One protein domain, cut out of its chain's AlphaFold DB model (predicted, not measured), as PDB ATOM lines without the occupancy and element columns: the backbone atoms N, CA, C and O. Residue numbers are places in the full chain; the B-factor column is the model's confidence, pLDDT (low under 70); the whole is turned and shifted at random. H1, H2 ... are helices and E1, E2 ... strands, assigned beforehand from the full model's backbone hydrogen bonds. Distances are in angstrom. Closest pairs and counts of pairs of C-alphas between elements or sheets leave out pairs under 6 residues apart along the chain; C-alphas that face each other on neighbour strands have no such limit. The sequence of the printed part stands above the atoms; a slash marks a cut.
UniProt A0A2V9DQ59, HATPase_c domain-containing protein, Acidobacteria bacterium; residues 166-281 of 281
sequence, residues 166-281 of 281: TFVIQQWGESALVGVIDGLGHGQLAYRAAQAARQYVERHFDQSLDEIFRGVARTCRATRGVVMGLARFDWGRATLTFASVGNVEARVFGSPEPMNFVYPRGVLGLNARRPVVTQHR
ATOM      1  N   THR A 166      66.469  74.904 158.987       98.12
ATOM      2  CA  THR A 166      66.088  73.594 159.490       98.12
ATOM      3  C   THR A 166      65.074  73.709 160.621       98.12
ATOM      4  O   THR A 166      64.653  74.796 161.013       98.12
ATOM      5  N   PHE A 167      64.638  72.561 161.120       98.31
ATOM      6  CA  PHE A 167      63.629  72.462 162.158       98.31
ATOM      7  C   PHE A 167      63.993  71.363 163.147       98.31
ATOM      8  O   PHE A 167      64.786  70.470 162.838       98.31
ATOM      9  N   VAL A 168      63.364  71.420 164.316       98.19
ATOM     10  CA  VAL A 168      63.418  70.374 165.338       98.19
ATOM     11  C   VAL A 168      62.006  70.003 165.754       98.19
ATOM     12  O   VAL A 168      61.149  70.876 165.872       98.19
ATOM     13  N   ILE A 169      61.772  68.708 165.953       97.94
ATOM     14  CA  ILE A 169      60.594  68.160 166.629       97.94
ATOM     15  C   ILE A 169      61.115  67.027 167.508       97.94
ATOM     16  O   ILE A 169      61.603  66.028 166.989       97.94
ATOM     17  N   GLN A 170      61.037  67.200 168.821       96.44
ATOM     18  CA  GLN A 170      61.412  66.190 169.807       96.44
ATOM     19  C   GLN A 170      60.252  65.988 170.768       96.44
ATOM     20  O   GLN A 170      59.679  66.965 171.239       96.44
ATOM     21  N   GLN A 171      59.898  64.735 171.035       94.00
ATOM     22  CA  GLN A 171      58.845  64.363 171.978       94.00
ATOM     23  C   GLN A 171      59.462  63.502 173.074       94.00
ATOM     24  O   GLN A 171      60.210  62.574 172.774       94.00
ATOM     25  N   TRP A 172      59.154  63.813 174.328       92.56
ATOM     26  CA  TRP A 172      59.602  63.038 175.480       92.56
ATOM     27  C   TRP A 172      58.598  63.190 176.612       92.56
ATOM     28  O   TRP A 172      58.123  64.297 176.877       92.56
ATOM     29  N   GLY A 173      58.271  62.083 177.281       91.19
ATOM     30  CA  GLY A 173      57.216  62.070 178.291       91.19
ATOM     31  C   GLY A 173      55.968  62.817 177.804       91.19
ATOM     32  O   GLY A 173      55.474  62.577 176.703       91.19
ATOM     33  N   GLU A 174      55.494  63.764 178.610       94.06
ATOM     34  CA  GLU A 174      54.317  64.594 178.316       94.06
ATOM     35  C   GLU A 174      54.677  65.965 177.719       94.06
ATOM     36  O   GLU A 174      54.001  66.971 177.951       94.06
ATOM     37  N   SER A 175      55.793  66.024 176.992       95.19
ATOM     38  CA  SER A 175      56.334  67.248 176.417       95.19
ATOM     39  C   SER A 175      56.766  67.083 174.964       95.19
ATOM     40  O   SER A 175      57.145  66.005 174.500       95.19
ATOM     41  N   ALA A 176      56.744  68.198 174.238       97.00
ATOM     42  CA  ALA A 176      57.343  68.306 172.919       97.00
ATOM     43  C   ALA A 176      58.075  69.637 172.754       97.00
ATOM     44  O   ALA A 176      57.563  70.686 173.137       97.00
ATOM     45  N   LEU A 177      59.247  69.600 172.125       98.31
ATOM     46  CA  LEU A 177      60.019  70.762 171.704       98.31
ATOM     47  C   LEU A 177      59.952  70.836 170.188       98.31
ATOM     48  O   LEU A 177      60.376  69.909 169.495       98.31
ATOM     49  N   VAL A 178      59.457  71.954 169.679       98.31
ATOM     50  CA  VAL A 178      59.487  72.265 168.255       98.31
ATOM     51  C   VAL A 178      60.218  73.563 168.017       98.31
ATOM     52  O   VAL A 178      60.243  74.449 168.872       98.31
ATOM     53  N   GLY A 179      60.804  73.704 166.841       98.00
ATOM     54  CA  GLY A 179      61.525  74.920 166.535       98.00
ATOM     55  C   GLY A 179      61.920  75.053 165.088       98.00
ATOM     56  O   GLY A 179      61.988  74.069 164.351       98.00
ATOM     57  N   VAL A 180      62.209  76.294 164.722       98.50
ATOM     58  CA  VAL A 180      62.759  76.684 163.427       98.50
ATOM     59  C   VAL A 180      64.093  77.371 163.676       98.50
ATOM     60  O   VAL A 180      64.225  78.184 164.596       98.50
ATOM     61  N   ILE A 181      65.078  77.010 162.865       98.56
ATOM     62  CA  ILE A 181      66.449  77.503 162.923       98.56
ATOM     63  C   ILE A 181      66.806  77.983 161.518       98.56
ATOM     64  O   ILE A 181      66.743  77.193 160.578       98.56
ATOM     65  N   ASP A 182      67.200  79.243 161.381       98.12
ATOM     66  CA  ASP A 182      67.637  79.854 160.119       98.12
ATOM     67  C   ASP A 182      69.122  80.224 160.251       98.12
ATOM     68  O   ASP A 182      69.539  80.949 161.161       98.12
ATOM     69  N   GLY A 183      69.944  79.623 159.387       97.69
ATOM     70  CA  GLY A 183      71.372  79.885 159.307       97.69
ATOM     71  C   GLY A 183      71.668  81.123 158.472       97.69
ATOM     72  O   GLY A 183      71.253  81.223 157.323       97.69
ATOM     73  N   LEU A 184      72.489  82.032 159.000       96.50
ATOM     74  CA  LEU A 184      72.671  83.352 158.400       96.50
ATOM     75  C   LEU A 184      73.158  83.287 156.932       96.50
ATOM     76  O   LEU A 184      74.266  82.826 156.615       96.50
ATOM     77  N   GLY A 185      72.330  83.814 156.026       95.06
ATOM     78  CA  GLY A 185      72.568  83.847 154.583       95.06
ATOM     79  C   GLY A 185      71.971  82.633 153.865       95.06
ATOM     80  O   GLY A 185      70.851  82.230 154.129       95.06
ATOM     81  N   HIS A 186      72.694  82.067 152.897       94.00
ATOM     82  CA  HIS A 186      72.255  80.872 152.166       94.00
ATOM     83  C   HIS A 186      73.446  80.001 151.737       94.00
ATOM     84  O   HIS A 186      74.612  80.412 151.816       94.00
ATOM     85  N   GLY A 187      73.147  78.792 151.255       94.19
ATOM     86  CA  GLY A 187      74.135  77.828 150.773       94.19
ATOM     87  C   GLY A 187      74.860  77.082 151.899       94.19
ATOM     88  O   GLY A 187      74.390  77.012 153.032       94.19
ATOM     89  N   GLN A 188      76.025  76.510 151.583       95.12
ATOM     90  CA  GLN A 188      76.711  75.538 152.446       95.12
ATOM     91  C   GLN A 188      77.049  76.058 153.851       95.12
ATOM     92  O   GLN A 188      76.982  75.301 154.818       95.12
ATOM     93  N   LEU A 189      77.425  77.332 153.977       94.69
ATOM     94  CA  LEU A 189      77.813  77.916 155.264       94.69
ATOM     95  C   LEU A 189      76.606  78.169 156.180       94.69
ATOM     96  O   LEU A 189      76.709  77.923 157.379       94.69
ATOM     97  N   ALA A 190      75.470  78.594 155.617       96.44
ATOM     98  CA  ALA A 190      74.207  78.719 156.348       96.44
ATOM     99  C   ALA A 190      73.711  77.341 156.809       96.44
ATOM    100  O   ALA A 190      73.457  77.135 157.992       96.44
ATOM    101  N   TYR A 191      73.710  76.363 155.894       96.44
ATOM    102  CA  TYR A 191      73.356  74.975 156.201       96.44
ATOM    103  C   TYR A 191      74.197  74.414 157.356       96.44
ATOM    104  O   TYR A 191      73.646  73.858 158.300       96.44
ATOM    105  N   ARG A 192      75.527  74.599 157.335       94.81
ATOM    106  CA  ARG A 192      76.409  74.136 158.423       94.81
ATOM    107  C   ARG A 192      76.056  74.765 159.771       94.81
ATOM    108  O   ARG A 192      76.009  74.040 160.758       94.81
ATOM    109  N   ALA A 193      75.783  76.071 159.809       95.69
ATOM    110  CA  ALA A 193      75.379  76.760 161.034       95.69
ATOM    111  C   ALA A 193      74.057  76.200 161.588       95.69
ATOM    112  O   ALA A 193      73.980  75.830 162.760       95.69
ATOM    113  N   ALA A 194      73.046  76.056 160.726       97.56
ATOM    114  CA  ALA A 194      71.742  75.518 161.101       97.56
ATOM    115  C   ALA A 194      71.809  74.054 161.560       97.56
ATOM    116  O   ALA A 194      71.170  73.690 162.546       97.56
ATOM    117  N   GLN A 195      72.615  73.212 160.901       96.19
ATOM    118  CA  GLN A 195      72.819  71.825 161.331       96.19
ATOM    119  C   GLN A 195      73.554  71.729 162.673       96.19
ATOM    120  O   GLN A 195      73.184  70.890 163.492       96.19
ATOM    121  N   ALA A 196      74.542  72.593 162.929       93.06
ATOM    122  CA  ALA A 196      75.233  72.655 164.218       93.06
ATOM    123  C   ALA A 196      74.247  72.934 165.363       93.06
ATOM    124  O   ALA A 196      74.200  72.203 166.354       93.06
ATOM    125  N   ALA A 197      73.411  73.961 165.182       96.81
ATOM    126  CA  ALA A 197      72.372  74.324 166.135       96.81
ATOM    127  C   ALA A 197      71.353  73.193 166.318       96.81
ATOM    128  O   ALA A 197      71.063  72.809 167.447       96.81
ATOM    129  N   ARG A 198      70.859  72.605 165.219       97.69
ATOM    130  CA  ARG A 198      69.907  71.490 165.258       97.69
ATOM    131  C   ARG A 198      70.433  70.311 166.064       97.69
ATOM    132  O   ARG A 198      69.729  69.840 166.949       97.69
ATOM    133  N   GLN A 199      71.656  69.861 165.792       95.50
ATOM    134  CA  GLN A 199      72.254  68.730 166.505       95.50
ATOM    135  C   GLN A 199      72.387  69.011 168.004       95.50
ATOM    136  O   GLN A 199      72.166  68.115 168.819       95.50
ATOM    137  N   TYR A 200      72.721  70.252 168.376       95.12
ATOM    138  CA  TYR A 200      72.759  70.651 169.779       95.12
ATOM    139  C   TYR A 200      71.363  70.586 170.410       95.12
ATOM    140  O   TYR A 200      71.198  69.973 171.462       95.12
ATOM    141  N   VAL A 201      70.348  71.156 169.759       97.75
ATOM    142  CA  VAL A 201      68.969  71.166 170.271       97.75
ATOM    143  C   VAL A 201      68.396  69.750 170.379       97.75
ATOM    144  O   VAL A 201      67.838  69.400 171.410       97.75
ATOM    145  N   GLU A 202      68.576  68.900 169.365       96.12
ATOM    146  CA  GLU A 202      68.106  67.504 169.371       96.12
ATOM    147  C   GLU A 202      68.781  66.643 170.444       96.12
ATOM    148  O   GLU A 202      68.250  65.607 170.826       96.12
ATOM    149  N   ARG A 203      69.952  67.045 170.942       93.56
ATOM    150  CA  ARG A 203      70.645  66.330 172.016       93.56
ATOM    151  C   ARG A 203      70.253  66.819 173.408       93.56
ATOM    152  O   ARG A 203      70.361  66.035 174.350       93.56
ATOM    153  N   HIS A 204      69.803  68.067 173.528       95.00
ATOM    154  CA  HIS A 204      69.536  68.771 174.790       95.00
ATOM    155  C   HIS A 204      68.080  69.259 174.896       95.00
ATOM    156  O   HIS A 204      67.794  70.220 175.606       95.00
ATOM    157  N   PHE A 205      67.158  68.628 174.162       95.19
ATOM    158  CA  PHE A 205      65.775  69.095 173.990       95.19
ATOM    159  C   PHE A 205      64.987  69.229 175.302       95.19
ATOM    160  O   PHE A 205      64.027  69.993 175.371       95.19
ATOM    161  N   ASP A 206      65.380  68.475 176.326       92.06
ATOM    162  CA  ASP A 206      64.729  68.366 177.628       92.06
ATOM    163  C   ASP A 206      65.205  69.418 178.637       92.06
ATOM    164  O   ASP A 206      64.638  69.545 179.727       92.06
ATOM    165  N   GLN A 207      66.213  70.213 178.280       92.81
ATOM    166  CA  GLN A 207      66.695  71.305 179.110       92.81
ATOM    167  C   GLN A 207      65.743  72.510 179.121       92.81
ATOM    168  O   GLN A 207      64.752  72.601 178.388       92.81
ATOM    169  N   SER A 208      66.053  73.491 179.975       92.81
ATOM    170  CA  SER A 208      65.397  74.794 179.890       92.81
ATOM    171  C   SER A 208      65.740  75.474 178.559       92.81
ATOM    172  O   SER A 208      66.862  75.362 178.066       92.81
ATOM    173  N   LEU A 209      64.791  76.228 177.989       96.31
ATOM    174  CA  LEU A 209      65.042  76.959 176.741       96.31
ATOM    175  C   LEU A 209      66.246  77.906 176.871       96.31
ATOM    176  O   LEU A 209      66.999  78.071 175.923       96.31
ATOM    177  N   ASP A 210      66.475  78.493 178.043       93.50
ATOM    178  CA  ASP A 210      67.614  79.387 178.259       93.50
ATOM    179  C   ASP A 210      68.972  78.667 178.132       93.50
ATOM    180  O   ASP A 210      69.876  79.194 177.481       93.50
ATOM    181  N   GLU A 211      69.098  77.452 178.678       92.38
ATOM    182  CA  GLU A 211      70.308  76.624 178.528       92.38
ATOM    183  C   GLU A 211      70.525  76.199 177.073       92.38
ATOM    184  O   GLU A 211      71.624  76.361 176.537       92.38
ATOM    185  N   ILE A 212      69.459  75.769 176.385       96.00
ATOM    186  CA  ILE A 212      69.529  75.373 174.971       96.00
ATOM    187  C   ILE A 212      70.066  76.526 174.116       96.00
ATOM    188  O   ILE A 212      70.976  76.340 173.309       96.00
ATOM    189  N   PHE A 213      69.546  77.741 174.301       96.12
ATOM    190  CA  PHE A 213      70.013  78.915 173.561       96.12
ATOM    191  C   PHE A 213      71.467  79.275 173.894       96.12
ATOM    192  O   PHE A 213      72.219  79.630 172.983       96.12
ATOM    193  N   ARG A 214      71.896  79.165 175.161       92.00
ATOM    194  CA  ARG A 214      73.300  79.396 175.551       92.00
ATOM    195  C   ARG A 214      74.241  78.383 174.895       92.00
ATOM    196  O   ARG A 214      75.274  78.769 174.344       92.00
ATOM    197  N   GLY A 215      73.862  77.112 174.884       91.31
ATOM    198  CA  GLY A 215      74.626  76.048 174.245       91.31
ATOM    199  C   GLY A 215      74.696  76.154 172.719       91.31
ATOM    200  O   GLY A 215      75.778  76.012 172.139       91.31
ATOM    201  N   VAL A 216      73.590  76.516 172.060       94.50
ATOM    202  CA  VAL A 216      73.583  76.839 170.622       94.50
ATOM    203  C   VAL A 216      74.468  78.052 170.336       94.50
ATOM    204  O   VAL A 216      75.259  78.017 169.395       94.50
ATOM    205  N   ALA A 217      74.406  79.105 171.161       93.19
ATOM    206  CA  ALA A 217      75.255  80.278 170.987       93.19
ATOM    207  C   ALA A 217      76.746  79.922 171.026       93.19
ATOM    208  O   ALA A 217      77.483  80.413 170.180       93.19
ATOM    209  N   ARG A 218      77.193  79.056 171.948       89.00
ATOM    210  CA  ARG A 218      78.586  78.568 171.976       89.00
ATOM    211  C   ARG A 218      78.920  77.743 170.733       89.00
ATOM    212  O   ARG A 218      79.907  78.024 170.063       89.00
ATOM    213  N   THR A 219      78.062  76.782 170.394       87.56
ATOM    214  CA  THR A 219      78.267  75.845 169.275       87.56
ATOM    215  C   THR A 219      78.364  76.557 167.921       87.56
ATOM    216  O   THR A 219      79.140  76.161 167.056       87.56
ATOM    217  N   CYS A 220      77.607  77.638 167.725       91.62
ATOM    218  CA  CYS A 220      77.554  78.355 166.454       91.62
ATOM    219  C   CYS A 220      78.630  79.443 166.283       91.62
ATOM    220  O   CYS A 220      78.623  80.098 165.239       91.62
ATOM    221  N   ARG A 221      79.550  79.662 167.235       87.75
ATOM    222  CA  ARG A 221      80.516  80.782 167.169       87.75
ATOM    223  C   ARG A 221      81.482  80.748 165.984       87.75
ATOM    224  O   ARG A 221      81.692  81.786 165.369       87.75
ATOM    225  N   ALA A 222      82.001  79.580 165.600       83.62
ATOM    226  CA  ALA A 222      82.834  79.440 164.390       83.62
ATOM    227  C   ALA A 222      82.014  79.244 163.102       83.62
ATOM    228  O   ALA A 222      82.532  78.823 162.067       83.62
ATOM    229  N   THR A 223      80.710  79.509 163.148       90.06
ATOM    230  CA  THR A 223      79.823  79.406 161.987       90.06
ATOM    231  C   THR A 223      79.359  80.798 161.562       90.06
ATOM    232  O   THR A 223      79.732  81.807 162.153       90.06
ATOM    233  N   ARG A 224      78.496  80.882 160.544       93.00
ATOM    234  CA  ARG A 224      77.815  82.147 160.221       93.00
ATOM    235  C   ARG A 224      76.804  82.589 161.288       93.00
ATOM    236  O   ARG A 224      76.303  83.707 161.212       93.00
ATOM    237  N   GLY A 225      76.522  81.729 162.263       96.25
ATOM    238  CA  GLY A 225      75.506  81.945 163.274       96.25
ATOM    239  C   GLY A 225      74.103  81.619 162.774       96.25
ATOM    240  O   GLY A 225      73.875  81.399 161.579       96.25
ATOM    241  N   VAL A 226      73.167  81.562 163.718       98.06
ATOM    242  CA  VAL A 226      71.763  81.243 163.450       98.06
ATOM    243  C   VAL A 226      70.826  82.206 164.172       98.06
ATOM    244  O   VAL A 226      71.150  82.744 165.235       98.06
ATOM    245  N   VAL A 227      69.640  82.385 163.615       98.12
ATOM    246  CA  VAL A 227      68.456  82.848 164.341       98.12
ATOM    247  C   VAL A 227      67.580  81.632 164.633       98.12
ATOM    248  O   VAL A 227      67.577  80.659 163.878       98.12
ATOM    249  N   MET A 228      66.884  81.633 165.763       98.12
ATOM    250  CA  MET A 228      66.173  80.443 166.228       98.12
ATOM    251  C   MET A 228      64.965  80.823 167.067       98.12
ATOM    252  O   MET A 228      65.060  81.697 167.927       98.12
ATOM    253  N   GLY A 229      63.857  80.116 166.857       98.19
ATOM    254  CA  GLY A 229      62.677  80.149 167.715       98.19
ATOM    255  C   GLY A 229      62.316  78.737 168.158       98.19
ATOM    256  O   GLY A 229      62.205  77.845 167.317       98.19
ATOM    257  N   LEU A 230      62.138  78.540 169.465       98.50
ATOM    258  CA  LEU A 230      61.767  77.264 170.074       98.50
ATOM    259  C   LEU A 230      60.476  77.410 170.885       98.50
ATOM    260  O   LEU A 230      60.340  78.327 171.696       98.50
ATOM    261  N   ALA A 231      59.563  76.463 170.699       97.94
ATOM    262  CA  ALA A 231      58.334  76.295 171.457       97.94
ATOM    263  C   ALA A 231      58.358  74.935 172.159       97.94
ATOM    264  O   ALA A 231      58.494  73.899 171.509       97.94
ATOM    265  N   ARG A 232      58.209  74.932 173.482       98.00
ATOM    266  CA  ARG A 232      58.045  73.720 174.282       98.00
ATOM    267  C   ARG A 232      56.625  73.647 174.816       98.00
ATOM    268  O   ARG A 232      56.205  74.514 175.587       98.00
ATOM    269  N   PHE A 233      55.928  72.600 174.409       97.06
ATOM    270  CA  PHE A 233      54.612  72.216 174.888       97.06
ATOM    271  C   PHE A 233      54.776  71.203 176.013       97.06
ATOM    272  O   PHE A 233      55.532  70.248 175.859       97.06
ATOM    273  N   ASP A 234      54.054  71.399 177.108       95.50
ATOM    274  CA  ASP A 234      53.897  70.429 178.188       95.50
ATOM    275  C   ASP A 234      52.393  70.278 178.424       95.50
ATOM    276  O   ASP A 234      51.740  71.190 178.943       95.50
ATOM    277  N   TRP A 235      51.825  69.162 177.964       95.00
ATOM    278  CA  TRP A 235      50.387  68.918 178.087       95.00
ATOM    279  C   TRP A 235      50.002  68.328 179.443       95.00
ATOM    280  O   TRP A 235      48.852  68.486 179.843       95.00
ATOM    281  N   GLY A 236      50.948  67.747 180.186       91.94
ATOM    282  CA  GLY A 236      50.734  67.361 181.583       91.94
ATOM    283  C   GLY A 236      50.484  68.573 182.483       91.94
ATOM    284  O   GLY A 236      49.680  68.521 183.414       91.94
ATOM    285  N   ARG A 237      51.124  69.707 182.171       92.31
ATOM    286  CA  ARG A 237      50.958  70.989 182.877       92.31
ATOM    287  C   ARG A 237      50.028  71.978 182.181       92.31
ATOM    288  O   ARG A 237      49.765  73.032 182.758       92.31
ATOM    289  N   ALA A 238      49.568  71.667 180.969       92.69
ATOM    290  CA  ALA A 238      48.863  72.593 180.082       92.69
ATOM    291  C   ALA A 238      49.615  73.932 179.934       92.69
ATOM    292  O   ALA A 238      49.101  74.999 180.260       92.69
ATOM    293  N   THR A 239      50.880  73.866 179.507       94.56
ATOM    294  CA  THR A 239      51.713  75.059 179.300       94.56
ATOM    295  C   THR A 239      52.403  75.072 177.942       94.56
ATOM    296  O   THR A 239      52.837  74.040 177.429       94.56
ATOM    297  N   LEU A 240      52.561  76.279 177.400       95.38
ATOM    298  CA  LEU A 240      53.430  76.587 176.272       95.38
ATOM    299  C   LEU A 240      54.531  77.534 176.747       95.38
ATOM    300  O   LEU A 240      54.254  78.638 177.212       95.38
ATOM    301  N   THR A 241      55.786  77.131 176.587       96.81
ATOM    302  CA  THR A 241      56.945  78.016 176.762       96.81
ATOM    303  C   THR A 241      57.565  78.336 175.412       96.81
ATOM    304  O   THR A 241      57.752  77.442 174.595       96.81
ATOM    305  N   PHE A 242      57.881  79.603 175.166       97.56
ATOM    306  CA  PHE A 242      58.466  80.056 173.907       97.56
ATOM    307  C   PHE A 242      59.655  80.976 174.154       97.56
ATOM    308  O   PHE A 242      59.596  81.862 175.010       97.56
ATOM    309  N   ALA A 243      60.708  80.789 173.366       97.50
ATOM    310  CA  ALA A 243      61.872  81.657 173.321       97.50
ATOM    311  C   ALA A 243      62.336  81.830 171.874       97.50
ATOM    312  O   ALA A 243      62.273  80.894 171.075       97.50
ATOM    313  N   SER A 244      62.827  83.019 171.541       96.75
ATOM    314  CA  SER A 244      63.374  83.328 170.220       96.75
ATOM    315  C   SER A 244      64.584  84.249 170.337       96.75
ATOM    316  O   SER A 244      64.725  84.984 171.316       96.75
ATOM    317  N   VAL A 245      65.461  84.197 169.338       96.94
ATOM    318  CA  VAL A 245      66.514  85.178 169.060       96.94
ATOM    319  C   VAL A 245      66.537  85.401 167.552       96.94
ATOM    320  O   VAL A 245      66.685  84.450 166.783       96.94
ATOM    321  N   GLY A 246      66.419  86.662 167.137       93.75
ATOM    322  CA  GLY A 246      66.345  87.059 165.734       93.75
ATOM    323  C   GLY A 246      64.909  87.278 165.263       93.75
ATOM    324  O   GLY A 246      64.126  87.936 165.942       93.75
ATOM    325  N   ASN A 247      64.587  86.781 164.070       92.00
ATOM    326  CA  ASN A 247      63.341  87.057 163.345       92.00
ATOM    327  C   ASN A 247      62.485  85.803 163.085       92.00
ATOM    328  O   ASN A 247      61.643  85.815 162.191       92.00
ATOM    329  N   VAL A 248      62.672  84.730 163.860       94.44
ATOM    330  CA  VAL A 248      61.776  83.565 163.819       94.44
ATOM    331  C   VAL A 248      60.506  83.892 164.605       94.44
ATOM    332  O   VAL A 248      60.541  83.977 165.836       94.44
ATOM    333  N   GLU A 249      59.401  84.085 163.881       92.94
ATOM    334  CA  GLU A 249      58.084  84.444 164.421       92.94
ATOM    335  C   GLU A 249      57.220  83.216 164.744       92.94
ATOM    336  O   GLU A 249      57.184  82.245 163.989       92.94
ATOM    337  N   ALA A 250      56.447  83.305 165.827       94.31
ATOM    338  CA  ALA A 250      55.379  82.367 166.156       94.31
ATOM    339  C   ALA A 250      54.014  83.064 166.081       94.31
ATOM    340  O   ALA A 250      53.852  84.210 166.507       94.31
ATOM    341  N   ARG A 251      53.015  82.357 165.542       92.94
ATOM    342  CA  ARG A 251      51.621  82.816 165.471       92.94
ATOM    343  C   ARG A 251      50.700  81.718 165.968       92.94
ATOM    344  O   ARG A 251      50.846  80.566 165.568       92.94
ATOM    345  N   VAL A 252      49.750  82.096 166.815       93.00
ATOM    346  CA  VAL A 252      48.746  81.189 167.372       93.00
ATOM    347  C   VAL A 252      47.372  81.630 166.889       93.00
ATOM    348  O   VAL A 252      47.037  82.812 166.944       93.00
ATOM    349  N   PHE A 253      46.588  80.674 166.399       92.56
ATOM    350  CA  PHE A 253      45.235  80.890 165.895       92.56
ATOM    351  C   PHE A 253      44.241  80.127 166.772       92.56
ATOM    352  O   PHE A 253      44.539  79.023 167.218       92.56
ATOM    353  N   GLY A 254      43.064  80.708 167.013       88.25
ATOM    354  CA  GLY A 254      42.005  80.063 167.800       88.25
ATOM    355  C   GLY A 254      42.218  80.069 169.319       88.25
ATOM    356  O   GLY A 254      41.449  79.424 170.024       88.25
ATOM    357  N   SER A 255      43.221  80.794 169.829       87.06
ATOM    358  CA  SER A 255      43.389  81.005 171.273       87.06
ATOM    359  C   SER A 255      42.331  81.986 171.803       87.06
ATOM    360  O   SER A 255      42.091  83.007 171.150       87.06
ATOM    361  N   PRO A 256      41.715  81.726 172.973       85.31
ATOM    362  CA  PRO A 256      40.795  82.668 173.609       85.31
ATOM    363  C   PRO A 256      41.496  83.957 174.064       85.31
ATOM    364  O   PRO A 256      40.870  85.017 174.066       85.31
ATOM    365  N   GLU A 257      42.788  83.887 174.397       83.75
ATOM    366  CA  GLU A 257      43.600  85.038 174.803       83.75
ATOM    367  C   GLU A 257      44.767  85.287 173.828       83.75
ATOM    368  O   GLU A 257      45.363  84.330 173.315       83.75
ATOM    369  N   PRO A 258      45.135  86.556 173.556       83.56
ATOM    370  CA  PRO A 258      46.307  86.869 172.746       83.56
ATOM    371  C   PRO A 258      47.598  86.377 173.411       83.56
ATOM    372  O   PRO A 258      47.923  86.773 174.529       83.56
ATOM    373  N   MET A 259      48.380  85.572 172.692       88.75
ATOM    374  CA  MET A 259      49.698  85.130 173.151       88.75
ATOM    375  C   MET A 259      50.771  86.099 172.659       88.75
ATOM    376  O   MET A 259      50.997  86.240 171.455       88.75
ATOM    377  N   ASN A 260      51.438  86.771 173.597       89.31
ATOM    378  CA  ASN A 260      52.511  87.711 173.293       89.31
ATOM    379  C   ASN A 260      53.875  87.022 173.373       89.31
ATOM    380  O   ASN A 260      54.286  86.543 174.431       89.31
ATOM    381  N   PHE A 261      54.599  87.023 172.259       93.38
ATOM    382  CA  PHE A 261      55.959  86.503 172.174       93.38
ATOM    383  C   PHE A 261      56.969  87.644 172.063       93.38
ATOM    384  O   PHE A 261      56.679  88.700 171.499       93.38
ATOM    385  N   VAL A 262      58.168  87.423 172.599       92.44
ATOM    386  CA  VAL A 262      59.263  88.397 172.568       92.44
ATOM    387  C   VAL A 262      60.320  87.929 171.575       92.44
ATOM    388  O   VAL A 262      60.731  86.770 171.602       92.44
ATOM    389  N   TYR A 263      60.786  88.853 170.732       92.69
ATOM    390  CA  TYR A 263      61.761  88.597 169.666       92.69
ATOM    391  C   TYR A 263      62.994  89.501 169.830       92.69
ATOM    392  O   TYR A 263      63.129  90.519 169.141       92.69
ATOM    393  N   PRO A 264      63.888  89.204 170.790       92.56
ATOM    394  CA  PRO A 264      65.135  89.936 170.947       92.56
ATOM    395  C   PRO A 264      65.970  89.854 169.667       92.56
ATOM    396  O   PRO A 264      66.187  88.777 169.110       92.56
ATOM    397  N   ARG A 265      66.490  90.998 169.215       92.88
ATOM    398  CA  ARG A 265      67.431  91.032 168.091       92.88
ATOM    399  C   ARG A 265      68.760  90.388 168.482       92.88
ATOM    400  O   ARG A 265      69.266  90.623 169.580       92.88
ATOM    401  N   GLY A 266      69.352  89.656 167.547       94.12
ATOM    402  CA  GLY A 266      70.677  89.063 167.686       94.12
ATOM    403  C   GLY A 266      70.847  87.844 166.788       94.12
ATOM    404  O   GLY A 266      69.881  87.377 166.189       94.12
ATOM    405  N   VAL A 267      72.077  87.344 166.715       96.56
ATOM    406  CA  VAL A 267      72.430  86.101 166.018       96.56
ATOM    407  C   VAL A 267      73.218  85.216 166.980       96.56
ATOM    408  O   VAL A 267      74.233  85.643 167.541       96.56
ATOM    409  N   LEU A 268      72.732  83.995 167.208       95.94
ATOM    410  CA  LEU A 268      73.397  82.998 168.046       95.94
ATOM    411  C   LEU A 268      74.707  82.585 167.375       95.94
ATOM    412  O   LEU A 268      74.728  82.295 166.182       95.94
ATOM    413  N   GLY A 269      75.799  82.594 168.137       92.31
ATOM    414  CA  GLY A 269      77.158  82.461 167.603       92.31
ATOM    415  C   GLY A 269      77.861  83.793 167.342       92.31
ATOM    416  O   GLY A 269      79.068  83.799 167.159       92.31
ATOM    417  N   LEU A 270      77.153  84.928 167.372       91.38
ATOM    418  CA  LEU A 270      77.754  86.246 167.151       91.38
ATOM    419  C   LEU A 270      77.454  87.191 168.322       91.38
ATOM    420  O   LEU A 270      78.218  87.274 169.276       91.38
ATOM    421  N   ASN A 271      76.329  87.902 168.263       89.50
ATOM    422  CA  ASN A 271      76.007  89.028 169.146       89.50
ATOM    423  C   ASN A 271      74.677  88.861 169.899       89.50
ATOM    424  O   ASN A 271      74.122  89.840 170.406       89.50
ATOM    425  N   ALA A 272      74.131  87.644 169.930       84.31
ATOM    426  CA  ALA A 272      72.895  87.356 170.642       84.31
ATOM    427  C   ALA A 272      73.007  87.681 172.136       84.31
ATOM    428  O   ALA A 272      73.964  87.307 172.813       84.31
ATOM    429  N   ARG A 273      71.975  88.349 172.653       83.12
ATOM    430  CA  ARG A 273      71.743  88.466 174.094       83.12
ATOM    431  C   ARG A 273      71.020  87.218 174.599       83.12
ATOM    432  O   ARG A 273      70.523  86.415 173.811       83.12
ATOM    433  N   ARG A 274      70.929  87.097 175.925       82.38
ATOM    434  CA  ARG A 274      70.117  86.069 176.584       82.38
ATOM    435  C   ARG A 274      68.678  86.100 176.035       82.38
ATOM    436  O   ARG A 274      68.126  87.202 175.916       82.38
ATOM    437  N   PRO A 275      68.086  84.948 175.673       87.75
ATOM    438  CA  PRO A 275      66.714  84.916 175.180       87.75
ATOM    439  C   PRO A 275      65.737  85.353 176.274       87.75
ATOM    440  O   PRO A 275      65.998  85.209 177.469       87.75
ATOM    441  N   VAL A 276      64.577  85.853 175.859       90.25
ATOM    442  CA  VAL A 276      63.454  86.091 176.769       90.25
ATOM    443  C   VAL A 276      62.506  84.907 176.649       90.25
ATOM    444  O   VAL A 276      61.917  84.691 175.591       90.25
ATOM    445  N   VAL A 277      62.378  84.135 177.728       94.06
ATOM    446  CA  VAL A 277      61.449  83.002 177.796       94.06
ATOM    447  C   VAL A 277      60.084  83.514 178.245       94.06
ATOM    448  O   VAL A 277      59.957  84.125 179.303       94.06
ATOM    449  N   THR A 278      59.061  83.254 177.439       93.69
ATOM    450  CA  THR A 278      57.657  83.537 177.764       93.69
ATOM    451  C   THR A 278      56.929  82.232 178.060       93.69
ATOM    452  O   THR A 278      57.210  81.218 177.422       93.69
ATOM    453  N   GLN A 279      56.015  82.244 179.027       94.00
ATOM    454  CA  GLN A 279      55.185  81.095 179.381       94.00
ATOM    455  C   GLN A 279      53.712  81.479 179.293       94.00
ATOM    456  O   GLN A 279      53.317  82.537 179.777       94.00
ATOM    457  N   HIS A 280      52.918  80.585 178.719       91.62
ATOM    458  CA  HIS A 280      51.489  80.734 178.479       91.62
ATOM    459  C   HIS A 280      50.752  79.460 178.921       91.62
ATOM    460  O   HIS A 280      51.377  78.399 179.033       91.62
ATOM    461  N   ARG A 281      49.448  79.573 179.185       85.81
ATOM    462  CA  ARG A 281      48.542  78.475 179.556       85.81
ATOM    463  C   ARG A 281      47.421  78.347 178.538       85.81
ATOM    464  O   ARG A 281      47.074  79.396 177.957       85.81
TER     465      ARG A 281
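AT A GLANCE: This is residues 166 to 281 of the 281 residues of the protein "HATPase_c domain-containing protein" of Acidobacteria bacterium (UniProt A0A2V9DQ59). A twisted antiparallel sheet of five strands has two helices, H1 and H2, packed over one face, while the long stretch from 246 to 277 folds out to Pro 256 and back before the short edge strand E5. The 116 printed residues hold E1, E2, H1, H2, E3, E4 and E5 along the chain, with sheet order E1, E2, E3, E4, E5; the class is mixed, helices and strands. The whole is compact, with a radius of gyration of the C-alphas of 13.7 A and spans of 41 by 27 by 23 A.

IN THESE COORDINATES: E1, residues 166 to 172, begins at C-alpha 166 (66.088, 73.594, 159.490) and spans 20.2 A. E2 is 175 to 183, 26.0 A; H1 is 188 to 203, 22.5 A; H2 is 209 to 219, 15.2 A. E3 is 226 to 234, 25.6 A; E4 is 239 to 245, 20.6 A. E5, 278 to 280, 6.8 A, ends at C-alpha 280 (51.489, 80.734, 178.479).

HOW THE PARTS SIT: The sheet is twisted, its C-alphas up to 4.2 A off the best plane. N 168 and O 179 of the hairpin E1 and E2 are within hydrogen-bond range at 3.0 A; between the antiparallel neighbours E2 and E3, N 178 and O 231 are within hydrogen-bond range at 2.8 A. E3, E4 and E5 form a meander, each strand the antiparallel neighbour of the one before, with N 230 and O 243 at 2.9 A and N 240 and O 280 at 2.9 A. H1 and H2 make two layers with the sheet, helices on the same face. H1 lies over E1 and E2 at a height over the sheet of 6.7 A, along the strands; the closest C-alphas of H1 and E2 are Ala 190 and Gly 183, 4.3 A. H2 lies over E3 at a height of 9.8 A. H1 touches H2 with residues 196 to 201 alone, at a steep tilt of 43 degrees, opposite ways; C-alphas 197 and 216 are closest, 5.3 A. In both helices every O i to N i+4 pair is within hydrogen-bond range.

THE WHOLE: The C-alphas of Ala 222 and Pro 256 are farthest apart, 43.2 A. The printed part has no cut. The link E4 to E5, 32 residues, is long. No printed residue is under 70 in pLDDT; the mean of the printed part is 93.7.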